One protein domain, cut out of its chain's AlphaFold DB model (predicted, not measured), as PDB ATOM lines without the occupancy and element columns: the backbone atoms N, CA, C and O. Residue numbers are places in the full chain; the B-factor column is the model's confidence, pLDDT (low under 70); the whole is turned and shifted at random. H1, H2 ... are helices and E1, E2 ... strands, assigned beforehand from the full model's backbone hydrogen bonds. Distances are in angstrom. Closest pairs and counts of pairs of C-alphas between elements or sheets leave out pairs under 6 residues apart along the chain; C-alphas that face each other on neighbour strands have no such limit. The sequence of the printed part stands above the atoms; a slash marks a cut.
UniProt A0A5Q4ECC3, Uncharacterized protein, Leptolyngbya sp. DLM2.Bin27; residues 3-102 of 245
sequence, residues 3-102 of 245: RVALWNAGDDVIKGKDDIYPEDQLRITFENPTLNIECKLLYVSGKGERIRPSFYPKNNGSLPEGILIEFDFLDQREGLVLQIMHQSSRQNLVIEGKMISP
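Overview. This is residues 3 to 102 of the 245 residues of an uncharacterized protein of Leptolyngbya sp. DLM2.Bin27 (UniProt A0A5Q4ECC3). You are looking at a small sandwich, two antiparallel sheets face to face, one of four strands in the order E4, E5, E2, E7 and one of three in the order E1, E6, E3. The chain changes from one sheet to the other again and again, and a short helix, H1, sits off both sheets in the stretch between E1 and E2. The printed part has 100 residues, with one named helix and seven named strands in the order E1, H1, E2, E3, E4, E5, E6, E7; the class is mostly strand, though under half of the residues are in named elements. The whole is compact, with a radius of gyration of the C-alphas of 13.7 A and spans of 37 by 27 by 22 A.

Along the chain. Find C-alpha 3 at (-13.561, 20.350, -7.885); from there E1 runs through residues 3 to 7, 13.5 A. H1 follows at residues 16 to 19, and E2 at residues 27 to 30. Look next at C-alpha 38, at (-7.916, 28.693, -1.704), where E3, the longest strand, begins; it covers residues 38 to 45 and 21.4 A. E4 takes residues 52 to 56, 12.4 A, and E5 residues 66 to 70, 12.7 A. E6 runs from residue 79 to 85, 19.9 A, and E7 from residue 93 to 96, ending at C-alpha 96, (-14.866, 32.979, -18.637).

Arrangement. Start with E1, an edge strand antiparallel to E6 at 159 degrees, where N 4 and O 82 are 2.9 A apart, within hydrogen-bond range. On the other side of E6 is E3, antiparallel at 162 degrees, with N 40 and O 83 at 2.8 A. In the other sheet, E4 and E5 form a hairpin, with N 54 and O 68 at 2.9 A. E5 is antiparallel to E2 at 171 degrees, with N 28 and O 67 at 2.8 A. E2 is antiparallel to the edge strand E7 at 145 degrees, with N 29 and O 94 at 2.8 A. Between the sheets, the closest C-alphas of E3 and E4 are those of Cys 39 and Pro 53, 7.0 A apart. The strands of one sheet stand at 25 degrees to those of the other. H1 is not on either sheet, and its four residues are too short for an O i to N i+4 pair; its one O i to N i+3 pair is not within range.

Size, cuts and confidence. The two farthest C-alphas, those of Asp 11 and Gly 61, are 40.1 A apart. The printed part has no cut, and its links between named elements are short. Look too at residues 14 to 15, which pair antiparallel with residues 73 to 74. The mean pLDDT of the printed part is 80.8; it is under 70 at residues 34 to 36, 47 to 49, 58 to 61, 88 to 91 and 101 to 102.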
ATOM      1  N   ARG A   3     -14.586  20.878  -6.983       88.81
ATOM      2  CA  ARG A   3     -13.561  20.350  -7.885       88.81
ATOM      3  C   ARG A   3     -13.925  20.726  -9.308       88.81
ATOM      4  O   ARG A   3     -15.062  20.528  -9.711       88.81
ATOM      5  N   VAL A   4     -12.955  21.245 -10.047       87.38
ATOM      6  CA  VAL A   4     -13.133  21.665 -11.435       87.38
ATOM      7  C   VAL A   4     -12.117  20.919 -12.282       87.38
ATOM      8  O   VAL A   4     -10.924  20.962 -11.985       87.38
ATOM      9  N   ALA A   5     -12.591  20.218 -13.306       89.00
ATOM     10  CA  ALA A   5     -11.745  19.612 -14.323       89.00
ATOM     11  C   ALA A   5     -11.822  20.468 -15.586       89.00
ATOM     12  O   ALA A   5     -12.914  20.817 -16.020       89.00
ATOM     13  N   LEU A   6     -10.670  20.810 -16.151       86.31
ATOM     14  CA  LEU A   6     -10.553  21.595 -17.375       86.31
ATOM     15  C   LEU A   6      -9.677  20.824 -18.352       86.31
ATOM     16  O   LEU A   6      -8.624  20.320 -17.968       86.31
ATOM     17  N   TRP A   7     -10.110  20.733 -19.600       88.62
ATOM     18  CA  TRP A   7      -9.362  20.099 -20.678       88.62
ATOM     19  C   TRP A   7      -9.675  20.806 -21.993       88.62
ATOM     20  O   TRP A   7     -10.718  21.452 -22.129       88.62
ATOM     21  N   ASN A   8      -8.766  20.693 -22.955       84.00
ATOM     22  CA  ASN A   8      -9.025  21.166 -24.304       84.00
ATOM     23  C   ASN A   8      -9.934  20.161 -25.029       84.00
ATOM     24  O   ASN A   8      -9.562  19.008 -25.230       84.00
ATOM     25  N   ALA A   9     -11.143  20.592 -25.389       81.50
ATOM     26  CA  ALA A   9     -12.098  19.773 -26.137       81.50
ATOM     27  C   ALA A   9     -11.945  19.901 -27.664       81.50
ATOM     28  O   ALA A   9     -12.585  19.149 -28.397       81.50
ATOM     29  N   GLY A  10     -11.147  20.862 -28.140       79.69
ATOM     30  CA  GLY A  10     -10.865  21.060 -29.558       79.69
ATOM     31  C   GLY A  10      -9.828  20.073 -30.093       79.69
ATOM     32  O   GLY A  10      -9.178  19.357 -29.334       79.69
ATOM     33  N   ASP A  11      -9.676  20.054 -31.415       79.88
ATOM     34  CA  ASP A  11      -8.716  19.182 -32.108       79.88
ATOM     35  C   ASP A  11      -7.312  19.808 -32.231       79.88
ATOM     36  O   ASP A  11      -6.346  19.110 -32.533       79.88
ATOM     37  N   ASP A  12      -7.192  21.115 -31.976       84.44
ATOM     38  CA  ASP A  12      -5.947  21.878 -32.084       84.44
ATOM     39  C   ASP A  12      -5.357  22.207 -30.707       84.44
ATOM     40  O   ASP A  12      -6.081  22.437 -29.738       84.44
ATOM     41  N   VAL A  13      -4.027  22.293 -30.628       86.94
ATOM     42  CA  VAL A  13      -3.311  22.715 -29.413       86.94
ATOM     43  C   VAL A  13      -3.544  24.205 -29.157       86.94
ATOM     44  O   VAL A  13      -3.207  25.031 -30.003       86.94
ATOM     45  N   ILE A  14      -4.034  24.549 -27.963       86.38
ATOM     46  CA  ILE A  14      -4.218  25.944 -27.541       86.38
ATOM     47  C   ILE A  14      -2.904  26.479 -26.971       86.38
ATOM     48  O   ILE A  14      -2.366  25.917 -26.018       86.38
ATOM     49  N   LYS A  15      -2.406  27.594 -27.501       88.19
ATOM     50  CA  LYS A  15      -1.238  28.326 -26.995       88.19
ATOM     51  C   LYS A  15      -1.706  29.486 -26.126       88.19
ATOM     52  O   LYS A  15      -2.263  30.456 -26.631       88.19
ATOM     53  N   GLY A  16      -1.453  29.438 -24.821       84.38
ATOM     54  CA  GLY A  16      -2.076  30.368 -23.872       84.38
ATOM     55  C   GLY A  16      -1.823  31.853 -24.164       84.38
ATOM     56  O   GLY A  16      -2.719  32.668 -23.988       84.38
ATOM     57  N   LYS A  17      -0.633  32.228 -24.652       84.50
ATOM     58  CA  LYS A  17      -0.308  33.633 -24.981       84.50
ATOM     59  C   LYS A  17      -0.735  34.078 -26.376       84.50
ATOM     60  O   LYS A  17      -0.982  35.265 -26.565       84.50
ATOM     61  N   ASP A  18      -0.762  33.152 -27.328       86.75
ATOM     62  CA  ASP A  18      -0.992  33.471 -28.741       86.75
ATOM     63  C   ASP A  18      -2.471  33.319 -29.121       86.75
ATOM     64  O   ASP A  18      -2.948  34.015 -30.015       86.75
ATOM     65  N   ASP A  19      -3.200  32.445 -28.418       86.94
ATOM     66  CA  ASP A  19      -4.572  32.066 -28.750       86.94
ATOM     67  C   ASP A  19      -5.620  32.600 -27.762       86.94
ATOM     68  O   ASP A  19      -6.809  32.499 -28.055       86.94
ATOM     69  N   ILE A  20      -5.232  33.202 -26.629       85.88
ATOM     70  CA  ILE A  20      -6.158  33.796 -25.642       85.88
ATOM     71  C   ILE A  20      -5.994  35.313 -25.607       85.88
ATOM     72  O   ILE A  20      -4.879  35.830 -25.546       85.88
ATOM     73  N   TYR A  21      -7.114  36.043 -25.605       85.31
ATOM     74  CA  TYR A  21      -7.100  37.502 -25.534       85.31
ATOM     75  C   TYR A  21      -6.428  37.982 -24.235       85.31
ATOM     76  O   TYR A  21      -6.864  37.599 -23.149       85.31
ATOM     77  N   PRO A  22      -5.425  38.881 -24.307       84.38
ATOM     78  CA  PRO A  22      -4.716  39.365 -23.120       84.38
ATOM     79  C   PRO A  22      -5.608  40.070 -22.092       84.38
ATOM     80  O   PRO A  22      -5.321  40.020 -20.900       84.38
ATOM     81  N   GLU A  23      -6.676  40.728 -22.549       85.12
ATOM     82  CA  GLU A  23      -7.627  41.455 -21.696       85.12
ATOM     83  C   GLU A  23      -8.737  40.558 -21.126       85.12
ATOM     84  O   GLU A  23      -9.402  40.946 -20.171       85.12
ATOM     85  N   ASP A  24      -8.929  39.359 -21.685       83.94
ATOM     86  CA  ASP A  24     -10.025  38.449 -21.339       83.94
ATOM     87  C   ASP A  24      -9.509  37.006 -21.238       83.94
ATOM     88  O   ASP A  24      -9.860  36.110 -22.011       83.94
ATOM     89  N   GLN A  25      -8.592  36.816 -20.290       87.38
ATOM     90  CA  GLN A  25      -7.916  35.545 -20.049       87.38
ATOM     91  C   GLN A  25      -8.842  34.497 -19.421       87.38
ATOM     92  O   GLN A  25      -9.808  34.842 -18.732       87.38
ATOM     93  N   LEU A  26      -8.496  33.216 -19.610       88.56
ATOM     94  CA  LEU A  26      -9.231  32.089 -19.040       88.56
ATOM     95  C   LEU A  26      -9.226  32.147 -17.507       88.56
ATOM     96  O   LEU A  26      -8.177  32.059 -16.863       88.56
ATOM     97  N   ARG A  27     -10.410  32.255 -16.918       90.25
ATOM     98  CA  ARG A  27     -10.615  32.379 -15.477       90.25
ATOM     99  C   ARG A  27     -11.872  31.642 -15.033       90.25
ATOM    100  O   ARG A  27     -12.813  31.466 -15.797       90.25
ATOM    101  N   ILE A  28     -11.886  31.245 -13.769       89.25
ATOM    102  CA  ILE A  28     -13.074  30.772 -13.059       89.25
ATOM    103  C   ILE A  28     -13.549  31.927 -12.184       89.25
ATOM    104  O   ILE A  28     -12.839  32.285 -11.248       89.25
ATOM    105  N   THR A  29     -14.700  32.520 -12.473       87.44
ATOM    106  CA  THR A  29     -15.309  33.589 -11.675       87.44
ATOM    107  C   THR A  29     -16.313  33.027 -10.675       87.44
ATOM    108  O   THR A  29     -16.910  31.965 -10.869       87.44
ATOM    109  N   PHE A  30     -16.475  33.739  -9.562       83.50
ATOM    110  CA  PHE A  30     -17.464  33.439  -8.534       83.50
ATOM    111  C   PHE A  30     -18.602  34.449  -8.644       83.50
ATOM    112  O   PHE A  30     -18.353  35.649  -8.564       83.50
ATOM    113  N   GLU A  31     -19.851  33.986  -8.737       79.19
ATOM    114  CA  GLU A  31     -21.017  34.889  -8.793       79.19
ATOM    115  C   GLU A  31     -21.081  35.841  -7.582       79.19
ATOM    116  O   GLU A  31     -21.487  36.994  -7.695       79.19
ATOM    117  N   ASN A  32     -20.620  35.370  -6.419       77.75
ATOM    118  CA  ASN A  32     -20.465  36.175  -5.213       77.75
ATOM    119  C   ASN A  32     -19.008  36.094  -4.728       77.75
ATOM    120  O   ASN A  32     -18.594  35.006  -4.307       77.75
ATOM    121  N   PRO A  33     -18.235  37.198  -4.744       72.75
ATOM    122  CA  PRO A  33     -16.863  37.226  -4.235       72.75
ATOM    123  C   PRO A  33     -16.800  36.802  -2.764       72.75
ATOM    124  O   PRO A  33     -17.665  37.162  -1.965       72.75
ATOM    125  N   THR A  34     -15.773  36.039  -2.377       69.06
ATOM    126  CA  THR A  34     -15.634  35.548  -0.990       69.06
ATOM    127  C   THR A  34     -14.265  35.829  -0.395       69.06
ATOM    128  O   THR A  34     -13.258  35.849  -1.092       69.06
ATOM    129  N   LEU A  35     -14.244  36.015   0.927       64.88
ATOM    130  CA  LEU A  35     -13.057  36.370   1.714       64.88
ATOM    131  C   LEU A  35     -12.004  35.262   1.813       64.88
ATOM    132  O   LEU A  35     -10.846  35.564   2.067       64.88
ATOM    133  N   ASN A  36     -12.384  34.000   1.616       68.25
ATOM    134  CA  ASN A  36     -11.506  32.856   1.842       68.25
ATOM    135  C   ASN A  36     -11.618  31.880   0.675       68.25
ATOM    136  O   ASN A  36     -12.415  30.942   0.720       68.25
ATOM    137  N   ILE A  37     -10.832  32.149  -0.368       80.25
ATOM    138  CA  ILE A  37     -10.695  31.284  -1.536       80.25
ATOM    139  C   ILE A  37      -9.282  30.719  -1.523       80.25
ATOM    140  O   ILE A  37      -8.310  31.464  -1.582       80.25
ATOM    141  N   GLU A  38      -9.170  29.399  -1.467       85.88
ATOM    142  CA  GLU A  38      -7.916  28.693  -1.704       85.88
ATOM    143  C   GLU A  38      -8.084  27.815  -2.940       85.88
ATOM    144  O   GLU A  38      -9.060  27.076  -3.061       85.88
ATOM    145  N   CYS A  39      -7.138  27.895  -3.871       87.94
ATOM    146  CA  CYS A  39      -7.124  27.060  -5.062       87.94
ATOM    147  C   CYS A  39      -5.890  26.166  -5.044       87.94
ATOM    148  O   CYS A  39      -4.758  26.647  -4.985       87.94
ATOM    149  N   LYS A  40      -6.112  24.859  -5.147       89.69
ATOM    150  CA  LYS A  40      -5.061  23.850  -5.207       89.69
ATOM    151  C   LYS A  40      -5.134  23.092  -6.522       89.69
ATOM    152  O   LYS A  40      -6.166  22.521  -6.862       89.69
ATOM    153  N   LEU A  41      -4.015  23.033  -7.230       89.56
ATOM    154  CA  LEU A  41      -3.848  22.165  -8.390       89.56
ATOM    155  C   LEU A  41      -3.653  20.723  -7.907       89.56
ATOM    156  O   LEU A  41      -2.684  20.429  -7.207       89.56
ATOM    157  N   LEU A  42      -4.601  19.841  -8.219       87.31
ATOM    158  CA  LEU A  42      -4.567  18.431  -7.816       87.31
ATOM    159  C   LEU A  42      -3.881  17.548  -8.846       87.31
ATOM    160  O   LEU A  42      -3.199  16.592  -8.484       87.31
ATOM    161  N   TYR A  43      -4.104  17.848 -10.120       86.62
ATOM    162  CA  TYR A  43      -3.624  17.034 -11.220       86.62
ATOM    163  C   TYR A  43      -3.382  17.899 -12.449       86.62
ATOM    164  O   TYR A  43      -4.136  18.835 -12.706       86.62
ATOM    165  N   VAL A  44      -2.342  17.545 -13.198       87.00
ATOM    166  CA  VAL A  44      -2.057  18.019 -14.552       87.00
ATOM    167  C   VAL A  44      -1.613  16.802 -15.346       87.00
ATOM    168  O   VAL A  44      -0.702  16.089 -14.916       87.00
ATOM    169  N   SER A  45      -2.253  16.544 -16.478       83.44
ATOM    170  CA  SER A  45      -1.747  15.578 -17.453       83.44
ATOM    171  C   SER A  45      -0.797  16.286 -18.412       83.44
ATOM    172  O   SER A  45      -1.131  17.359 -18.905       83.44
ATOM    173  N   GLY A  46       0.335  15.657 -18.714       73.12
ATOM    174  CA  GLY A  46       1.348  16.211 -19.611       73.12
ATOM    175  C   GLY A  46       2.688  16.412 -18.909       73.12
ATOM    176  O   GLY A  46       2.765  16.550 -17.689       73.12
ATOM    177  N   LYS A  47       3.776  16.365 -19.684       60.91
ATOM    178  CA  LYS A  47       5.137  16.688 -19.206       60.91
ATOM    179  C   LYS A  47       5.520  18.148 -19.497       60.91
ATOM    180  O   LYS A  47       6.567  18.592 -19.030       60.91
ATOM    181  N   GLY A  48       4.696  18.869 -20.262       50.47
ATOM    182  CA  GLY A  48       4.913  20.252 -20.680       50.47
ATOM    183  C   GLY A  48       4.326  21.254 -19.687       50.47
ATOM    184  O   GLY A  48       3.131  21.475 -19.657       50.47
ATOM    185  N   GLU A  49       5.194  21.794 -18.840       61.00
ATOM    186  CA  GLU A  49       5.176  23.122 -18.207       61.00
ATOM    187  C   GLU A  49       3.865  23.871 -17.814       61.00
ATOM    188  O   GLU A  49       2.974  24.174 -18.594       61.00
ATOM    189  N   ARG A  50       3.899  24.330 -16.545       71.94
ATOM    190  CA  ARG A  50       3.376  25.592 -15.969       71.94
ATOM    191  C   ARG A  50       1.902  25.953 -16.177       71.94
ATOM    192  O   ARG A  50       1.582  27.124 -16.347       71.94
ATOM    193  N   ILE A  51       1.002  25.010 -15.927       79.75
ATOM    194  CA  ILE A  51      -0.345  25.387 -15.481       79.75
ATOM    195  C   ILE A  51      -0.246  26.003 -14.081       79.75
ATOM    196  O   ILE A  51       0.214  25.351 -13.137       79.75
ATOM    197  N   ARG A  52      -0.647  27.267 -13.937       84.56
ATOM    198  CA  ARG A  52      -0.595  28.006 -12.672       84.56
ATOM    199  C   ARG A  52      -1.928  28.698 -12.404       84.56
ATOM    200  O   ARG A  52      -2.255  29.666 -13.088       84.56
ATOM    201  N   PRO A  53      -2.687  28.246 -11.392       82.44
ATOM    202  CA  PRO A  53      -3.798  29.033 -10.894       82.44
ATOM    203  C   PRO A  53      -3.259  30.251 -10.129       82.44
ATOM    204  O   PRO A  53      -2.360  30.124  -9.295       82.44
ATOM    205  N   SER A  54      -3.812  31.429 -10.392       85.69
ATOM    206  CA  SER A  54      -3.564  32.651  -9.619       85.69
ATOM    207  C   SER A  54      -4.877  33.386  -9.344       85.69
ATOM    208  O   SER A  54      -5.900  33.061  -9.934       85.69
ATOM    209  N   PHE A  55      -4.905  34.328  -8.400       85.12
ATOM    210  CA  PHE A  55      -6.145  35.032  -8.050       85.12
ATOM    211  C   PHE A  55      -6.419  36.213  -8.987       85.12
ATOM    212  O   PHE A  55      -5.507  36.963  -9.340       85.12
ATOM    213  N   TYR A  56      -7.692  36.383  -9.344       78.31
ATOM    214  CA  TYR A  56      -8.210  37.487 -10.145       78.31
ATOM    215  C   TYR A  56      -9.214  38.307  -9.317       78.31
ATOM    216  O   TYR A  56     -10.071  37.697  -8.683       78.31
ATOM    217  N   PRO A  57      -9.161  39.650  -9.311       70.75
ATOM    218  CA  PRO A  57      -8.057  40.475  -9.792       70.75
ATOM    219  C   PRO A  57      -6.808  40.300  -8.913       70.75
ATOM    220  O   PRO A  57      -6.889  40.023  -7.719       70.75
ATOM    221  N   LYS A  58      -5.626  40.528  -9.493       60.50
ATOM    222  CA  LYS A  58      -4.324  40.386  -8.810       60.50
ATOM    223  C   LYS A  58      -4.023  41.510  -7.794       60.50
ATOM    224  O   LYS A  58      -2.937  41.552  -7.223       60.50
ATOM    225  N   ASN A  59      -4.944  42.457  -7.602       63.34
ATOM    226  CA  ASN A  59      -4.711  43.670  -6.818       63.34
ATOM    227  C   ASN A  59      -4.823  43.430  -5.300       63.34
ATOM    228  O   ASN A  59      -5.782  42.840  -4.814       63.34
ATOM    229  N   ASN A  60      -3.857  43.972  -4.549       56.19
ATOM    230  CA  ASN A  60      -3.638  43.774  -3.105       56.19
ATOM    231  C   ASN A  60      -4.646  44.496  -2.177       56.19
ATOM    232  O   ASN A  60      -4.250  45.122  -1.194       56.19
ATOM    233  N   GLY A  61      -5.947  44.427  -2.455       61.31
ATOM    234  CA  GLY A  61      -6.948  45.039  -1.570       61.31
ATOM    235  C   GLY A  61      -8.410  44.732  -1.882       61.31
ATOM    236  O   GLY A  61      -9.267  44.993  -1.041       61.31
ATOM    237  N   SER A  62      -8.705  44.170  -3.054       71.56
ATOM    238  CA  SER A  62     -10.033  43.669  -3.412       71.56
ATOM    239  C   SER A  62     -10.159  42.186  -3.073       71.56
ATOM    240  O   SER A  62      -9.173  41.449  -3.087       71.56
ATOM    241  N   LEU A  63     -11.381  41.744  -2.783       74.44
ATOM    242  CA  LEU A  63     -11.675  40.316  -2.682       74.44
ATOM    243  C   LEU A  63     -11.394  39.641  -4.033       74.44
ATOM    244  O   LEU A  63     -11.672  40.254  -5.066       74.44
ATOM    245  N   PRO A  64     -10.862  38.409  -4.051       78.25
ATOM    246  CA  PRO A  64     -10.720  37.664  -5.292       78.25
ATOM    247  C   PRO A  64     -12.109  37.396  -5.892       78.25
ATOM    248  O   PRO A  64     -12.976  36.790  -5.257       78.25
ATOM    249  N   GLU A  65     -12.306  37.863  -7.119       83.19
ATOM    250  CA  GLU A  65     -13.486  37.641  -7.963       83.19
ATOM    251  C   GLU A  65     -13.391  36.321  -8.734       83.19
ATOM    252  O   GLU A  65     -14.402  35.787  -9.189       83.19
ATOM    253  N   GLY A  66     -12.184  35.764  -8.861       86.38
ATOM    254  CA  GLY A  66     -11.948  34.543  -9.610       86.38
ATOM    255  C   GLY A  66     -10.562  33.930  -9.434       86.38
ATOM    256  O   GLY A  66      -9.706  34.416  -8.689       86.38
ATOM    257  N   ILE A  67     -10.349  32.837 -10.157       89.69
ATOM    258  CA  ILE A  67      -9.073  32.142 -10.313       89.69
ATOM    259  C   ILE A  67      -8.681  32.227 -11.785       89.69
ATOM    260  O   ILE A  67      -9.344  31.649 -12.639       89.69
ATOM    261  N   LEU A  68      -7.597  32.933 -12.071       90.44
ATOM    262  CA  LEU A  68      -6.961  32.981 -13.377       90.44
ATOM    263  C   LEU A  68      -6.186  31.683 -13.629       90.44
ATOM    264  O   LEU A  68      -5.450  31.222 -12.754       90.44
ATOM    265  N   ILE A  69      -6.330  31.109 -14.821       90.19
ATOM    266  CA  ILE A  69      -5.661  29.871 -15.227       90.19
ATOM    267  C   ILE A  69      -4.622  30.218 -16.290       90.19
ATOM    268  O   ILE A  69      -4.943  30.389 -17.463       90.19
ATOM    269  N   GLU A  70      -3.363  30.323 -15.871       88.38
ATOM    270  CA  GLU A  70      -2.241  30.564 -16.777       88.38
ATOM    271  C   GLU A  70      -1.671  29.226 -17.259       88.38
ATOM    272  O   GLU A  70      -1.448  28.326 -16.447       88.38
ATOM    273  N   PHE A  71      -1.417  29.095 -18.559       88.44
ATOM    274  CA  PHE A  71      -0.762  27.935 -19.164       88.44
ATOM    275  C   PHE A  71       0.003  28.350 -20.423       88.44
ATOM    276  O   PHE A  71      -0.338  29.348 -21.058       88.44
ATOM    277  N   ASP A  72       1.041  27.593 -20.777       87.00
ATOM    278  CA  ASP A  72       1.813  27.847 -21.997       87.00
ATOM    279  C   ASP A  72       1.147  27.168 -23.208       87.00
ATOM    280  O   ASP A  72       0.884  27.822 -24.220       87.00
ATOM    281  N   PHE A  73       0.796  25.883 -23.071       86.62
ATOM    282  CA  PHE A  73       0.137  25.066 -24.095       86.62
ATOM    283  C   PHE A  73      -0.904  24.132 -23.457       86.62
ATOM    284  O   PHE A  73      -0.737  23.741 -22.303       86.62
ATOM    285  N   LEU A  74      -1.967  23.788 -24.190       86.50
ATOM    286  CA  LEU A  74      -2.969  22.802 -23.776       86.50
ATOM    287  C   LEU A  74      -3.407  21.948 -24.978       86.50
ATOM    288  O   LEU A  74      -4.187  22.392 -25.824       86.50
ATOM    289  N   ASP A  75      -2.882  20.726 -25.065       86.88
ATOM    290  CA  ASP A  75      -3.260  19.728 -26.080       86.88
ATOM    291  C   ASP A  75      -4.614  19.056 -25.741       86.88
ATOM    292  O   ASP A  75      -5.049  19.065 -24.592       86.88
ATOM    293  N   GLN A  76      -5.279  18.428 -26.715       83.38
ATOM    294  CA  GLN A  76      -6.554  17.703 -26.572       83.38
ATOM    295  C   GLN A  76      -6.479  16.546 -25.557       83.38
ATOM    296  O   GLN A  76      -7.477  16.117 -24.981       83.38
ATOM    297  N   ARG A  77      -5.274  16.010 -25.333       81.00
ATOM    298  CA  ARG A  77      -5.009  14.957 -24.335       81.00
ATOM    299  C   ARG A  77      -4.591  15.513 -22.980       81.00
ATOM    300  O   ARG A  77      -4.336  14.732 -22.062       81.00
ATOM    301  N   GLU A  78      -4.470  16.831 -22.879       85.50
ATOM    302  CA  GLU A  78      -4.031  17.519 -21.686       85.50
ATOM    303  C   GLU A  78      -5.200  18.196 -20.967       85.50
ATOM    304  O   GLU A  78      -6.186  18.655 -21.543       85.50
ATOM    305  N   GLY A  79      -5.088  18.230 -19.650       86.12
ATOM    306  CA  GLY A  79      -6.092  18.755 -18.763       86.12
ATOM    307  C   GLY A  79      -5.548  18.881 -17.355       86.12
ATOM    308  O   GLY A  79      -4.447  18.433 -17.015       86.12
ATOM    309  N   LEU A  80      -6.342  19.526 -16.524       88.00
ATOM    310  CA  LEU A  80      -5.988  19.875 -15.166       88.00
ATOM    311  C   LEU A  80      -7.202  19.705 -14.254       88.00
ATOM    312  O   LEU A  80      -8.351  19.846 -14.673       88.00
ATOM    313  N   VAL A  81      -6.937  19.417 -12.985       88.62
ATOM    314  CA  VAL A  81      -7.967  19.347 -11.947       88.62
ATOM    315  C   VAL A  81      -7.614  20.322 -10.837       88.62
ATOM    316  O   VAL A  81      -6.554  20.211 -10.216       88.62
ATOM    317  N   LEU A  82      -8.519  21.258 -10.567       89.69
ATOM    318  CA  LEU A  82      -8.434  22.225  -9.480       89.69
ATOM    319  C   LEU A  82      -9.359  21.813  -8.341       89.69
ATOM    320  O   LEU A  82     -10.483  21.360  -8.552       89.69
ATOM    321  N   GLN A  83      -8.895  22.021  -7.118       91.06
ATOM    322  CA  GLN A  83      -9.706  22.012  -5.914       91.06
ATOM    323  C   GLN A  83      -9.809  23.437  -5.393       91.06
ATOM    324  O   GLN A  83      -8.808  24.037  -5.010       91.06
ATOM    325  N   ILE A  84     -11.034  23.946  -5.346       88.88
ATOM    326  CA  ILE A  84     -11.361  25.280  -4.865       88.88
ATOM    327  C   ILE A  84     -12.028  25.139  -3.498       88.88
ATOM    328  O   ILE A  84     -13.108  24.556  -3.352       88.88
ATOM    329  N   MET A  85     -11.370  25.651  -2.467       88.00
ATOM    330  CA  MET A  85     -11.920  25.756  -1.124       88.00
ATOM    331  C   MET A  85     -12.481  27.163  -0.950       88.00
ATOM    332  O   MET A  85     -11.740  28.137  -0.975       88.00
ATOM    333  N   HIS A  86     -13.798  27.244  -0.803       83.69
ATOM    334  CA  HIS A  86     -14.556  28.470  -0.579       83.69
ATOM    335  C   HIS A  86     -15.541  28.235   0.571       83.69
ATOM    336  O   HIS A  86     -15.940  27.095   0.836       83.69
ATOM    337  N   GLN A  87     -15.922  29.309   1.261       77.38
ATOM    338  CA  GLN A  87     -16.818  29.253   2.424       77.38
ATOM    339  C   GLN A  87     -18.309  29.345   2.075       77.38
ATOM    340  O   GLN A  87     -19.150  29.116   2.941       77.38
ATOM    341  N   SER A  88     -18.660  29.682   0.833       69.38
ATOM    342  CA  SER A  88     -20.066  29.751   0.423       69.38
ATOM    343  C   SER A  88     -20.676  28.346   0.303       69.38
ATOM    344  O   SER A  88     -20.028  27.399  -0.145       69.38
ATOM    345  N   SER A  89     -21.936  28.204   0.716       64.94
ATOM    346  CA  SER A  89     -22.670  26.931   0.678       64.94
ATOM    347  C   SER A  89     -23.176  26.567  -0.720       64.94
ATOM    348  O   SER A  89     -23.429  25.394  -0.978       64.94
ATOM    349  N   ARG A  90     -23.311  27.558  -1.612       61.12
ATOM    350  CA  ARG A  90     -23.637  27.420  -3.036       61.12
ATOM    351  C   ARG A  90     -22.968  28.563  -3.790       61.12
ATOM    352  O   ARG A  90     -23.365  29.713  -3.626       61.12
ATOM    353  N   GLN A  91     -21.936  28.261  -4.565       66.25
ATOM    354  CA  GLN A  91     -21.345  29.222  -5.489       66.25
ATOM    355  C   GLN A  91     -21.510  28.659  -6.886       66.25
ATOM    356  O   GLN A  91     -20.940  27.614  -7.196       66.25
ATOM    357  N   ASN A  92     -22.270  29.370  -7.712       73.12
ATOM    358  CA  ASN A  92     -22.170  29.188  -9.143       73.12
ATOM    359  C   ASN A  92     -20.779  29.698  -9.541       73.12
ATOM    360  O   ASN A  92     -20.417  30.846  -9.258       73.12
ATOM    361  N   LEU A  93     -19.975  28.799 -10.100       82.06
ATOM    362  CA  LEU A  93     -18.709  29.145 -10.729       82.06
ATOM    363  C   LEU A  93     -18.984  29.272 -12.215       82.06
ATOM    364  O   LEU A  93     -19.610  28.391 -12.803       82.06
ATOM    365  N   VAL A  94     -18.489  30.342 -12.809       84.94
ATOM    366  CA  VAL A  94     -18.567  30.553 -14.250       84.94
ATOM    367  C   VAL A  94     -17.151  30.481 -14.795       84.94
ATOM    368  O   VAL A  94     -16.205  30.930 -14.154       84.94
ATOM    369  N   ILE A  95     -16.977  29.846 -15.949       84.44
ATOM    370  CA  ILE A  95     -15.696  29.858 -16.652       84.44
ATOM    371  C   ILE A  95     -15.805  30.889 -17.757       84.44
ATOM    372  O   ILE A  95     -16.682  30.807 -18.612       84.44
ATOM    373  N   GLU A  96     -14.905  31.855 -17.718       86.44
ATOM    374  CA  GLU A  96     -14.866  32.979 -18.637       86.44
ATOM    375  C   GLU A  96     -13.506  33.036 -19.317       86.44
ATOM    376  O   GLU A  96     -12.491  32.622 -18.759       86.44
ATOM    377  N   GLY A  97     -13.481  33.575 -20.524       84.50
ATOM    378  CA  GLY A  97     -12.271  33.788 -21.298       84.50
ATOM    379  C   GLY A  97     -12.615  33.892 -22.773       84.50
ATOM    380  O   GLY A  97     -13.669  33.430 -23.213       84.50
ATOM    381  N   LYS A  98     -11.722  34.495 -23.553       85.12
ATOM    382  CA  LYS A  98     -11.940  34.692 -24.983       85.12
ATOM    383  C   LYS A  98     -10.744  34.234 -25.800       85.12
ATOM    384  O   LYS A  98      -9.611  34.636 -25.554       85.12
ATOM    385  N   MET A  99     -11.025  33.433 -26.823       82.06
ATOM    386  CA  MET A  99     -10.038  32.976 -27.800       82.06
ATOM    387  C   MET A  99      -9.809  34.039 -28.889       82.06
ATOM    388  O   MET A  99     -10.753  34.706 -29.314       82.06
ATOM    389  N   ILE A 100      -8.565  34.195 -29.348       81.25
ATOM    390  CA  ILE A 100      -8.161  35.102 -30.438       81.25
ATOM    391  C   ILE A 100      -8.612  34.567 -31.805       81.25
ATOM    392  O   ILE A 100      -8.937  35.354 -32.696       81.25
ATOM    393  N   SER A 101      -8.661  33.243 -31.970       62.06
ATOM    394  CA  SER A 101      -8.870  32.612 -33.275       62.06
ATOM    395  C   SER A 101     -10.297  32.811 -33.832       62.06
ATOM    396  O   SER A 101     -11.275  32.629 -33.107       62.06
ATOM    397  N   PRO A 102     -10.459  33.125 -35.137       52.50
ATOM    398  CA  PRO A 102     -11.760  33.277 -35.801       52.50
ATOM    399  C   PRO A 102     -12.468  31.943 -36.100       52.50
ATOM    400  O   PRO A 102     -13.561  31.930 -36.675       52.50
TER     401      PRO A 102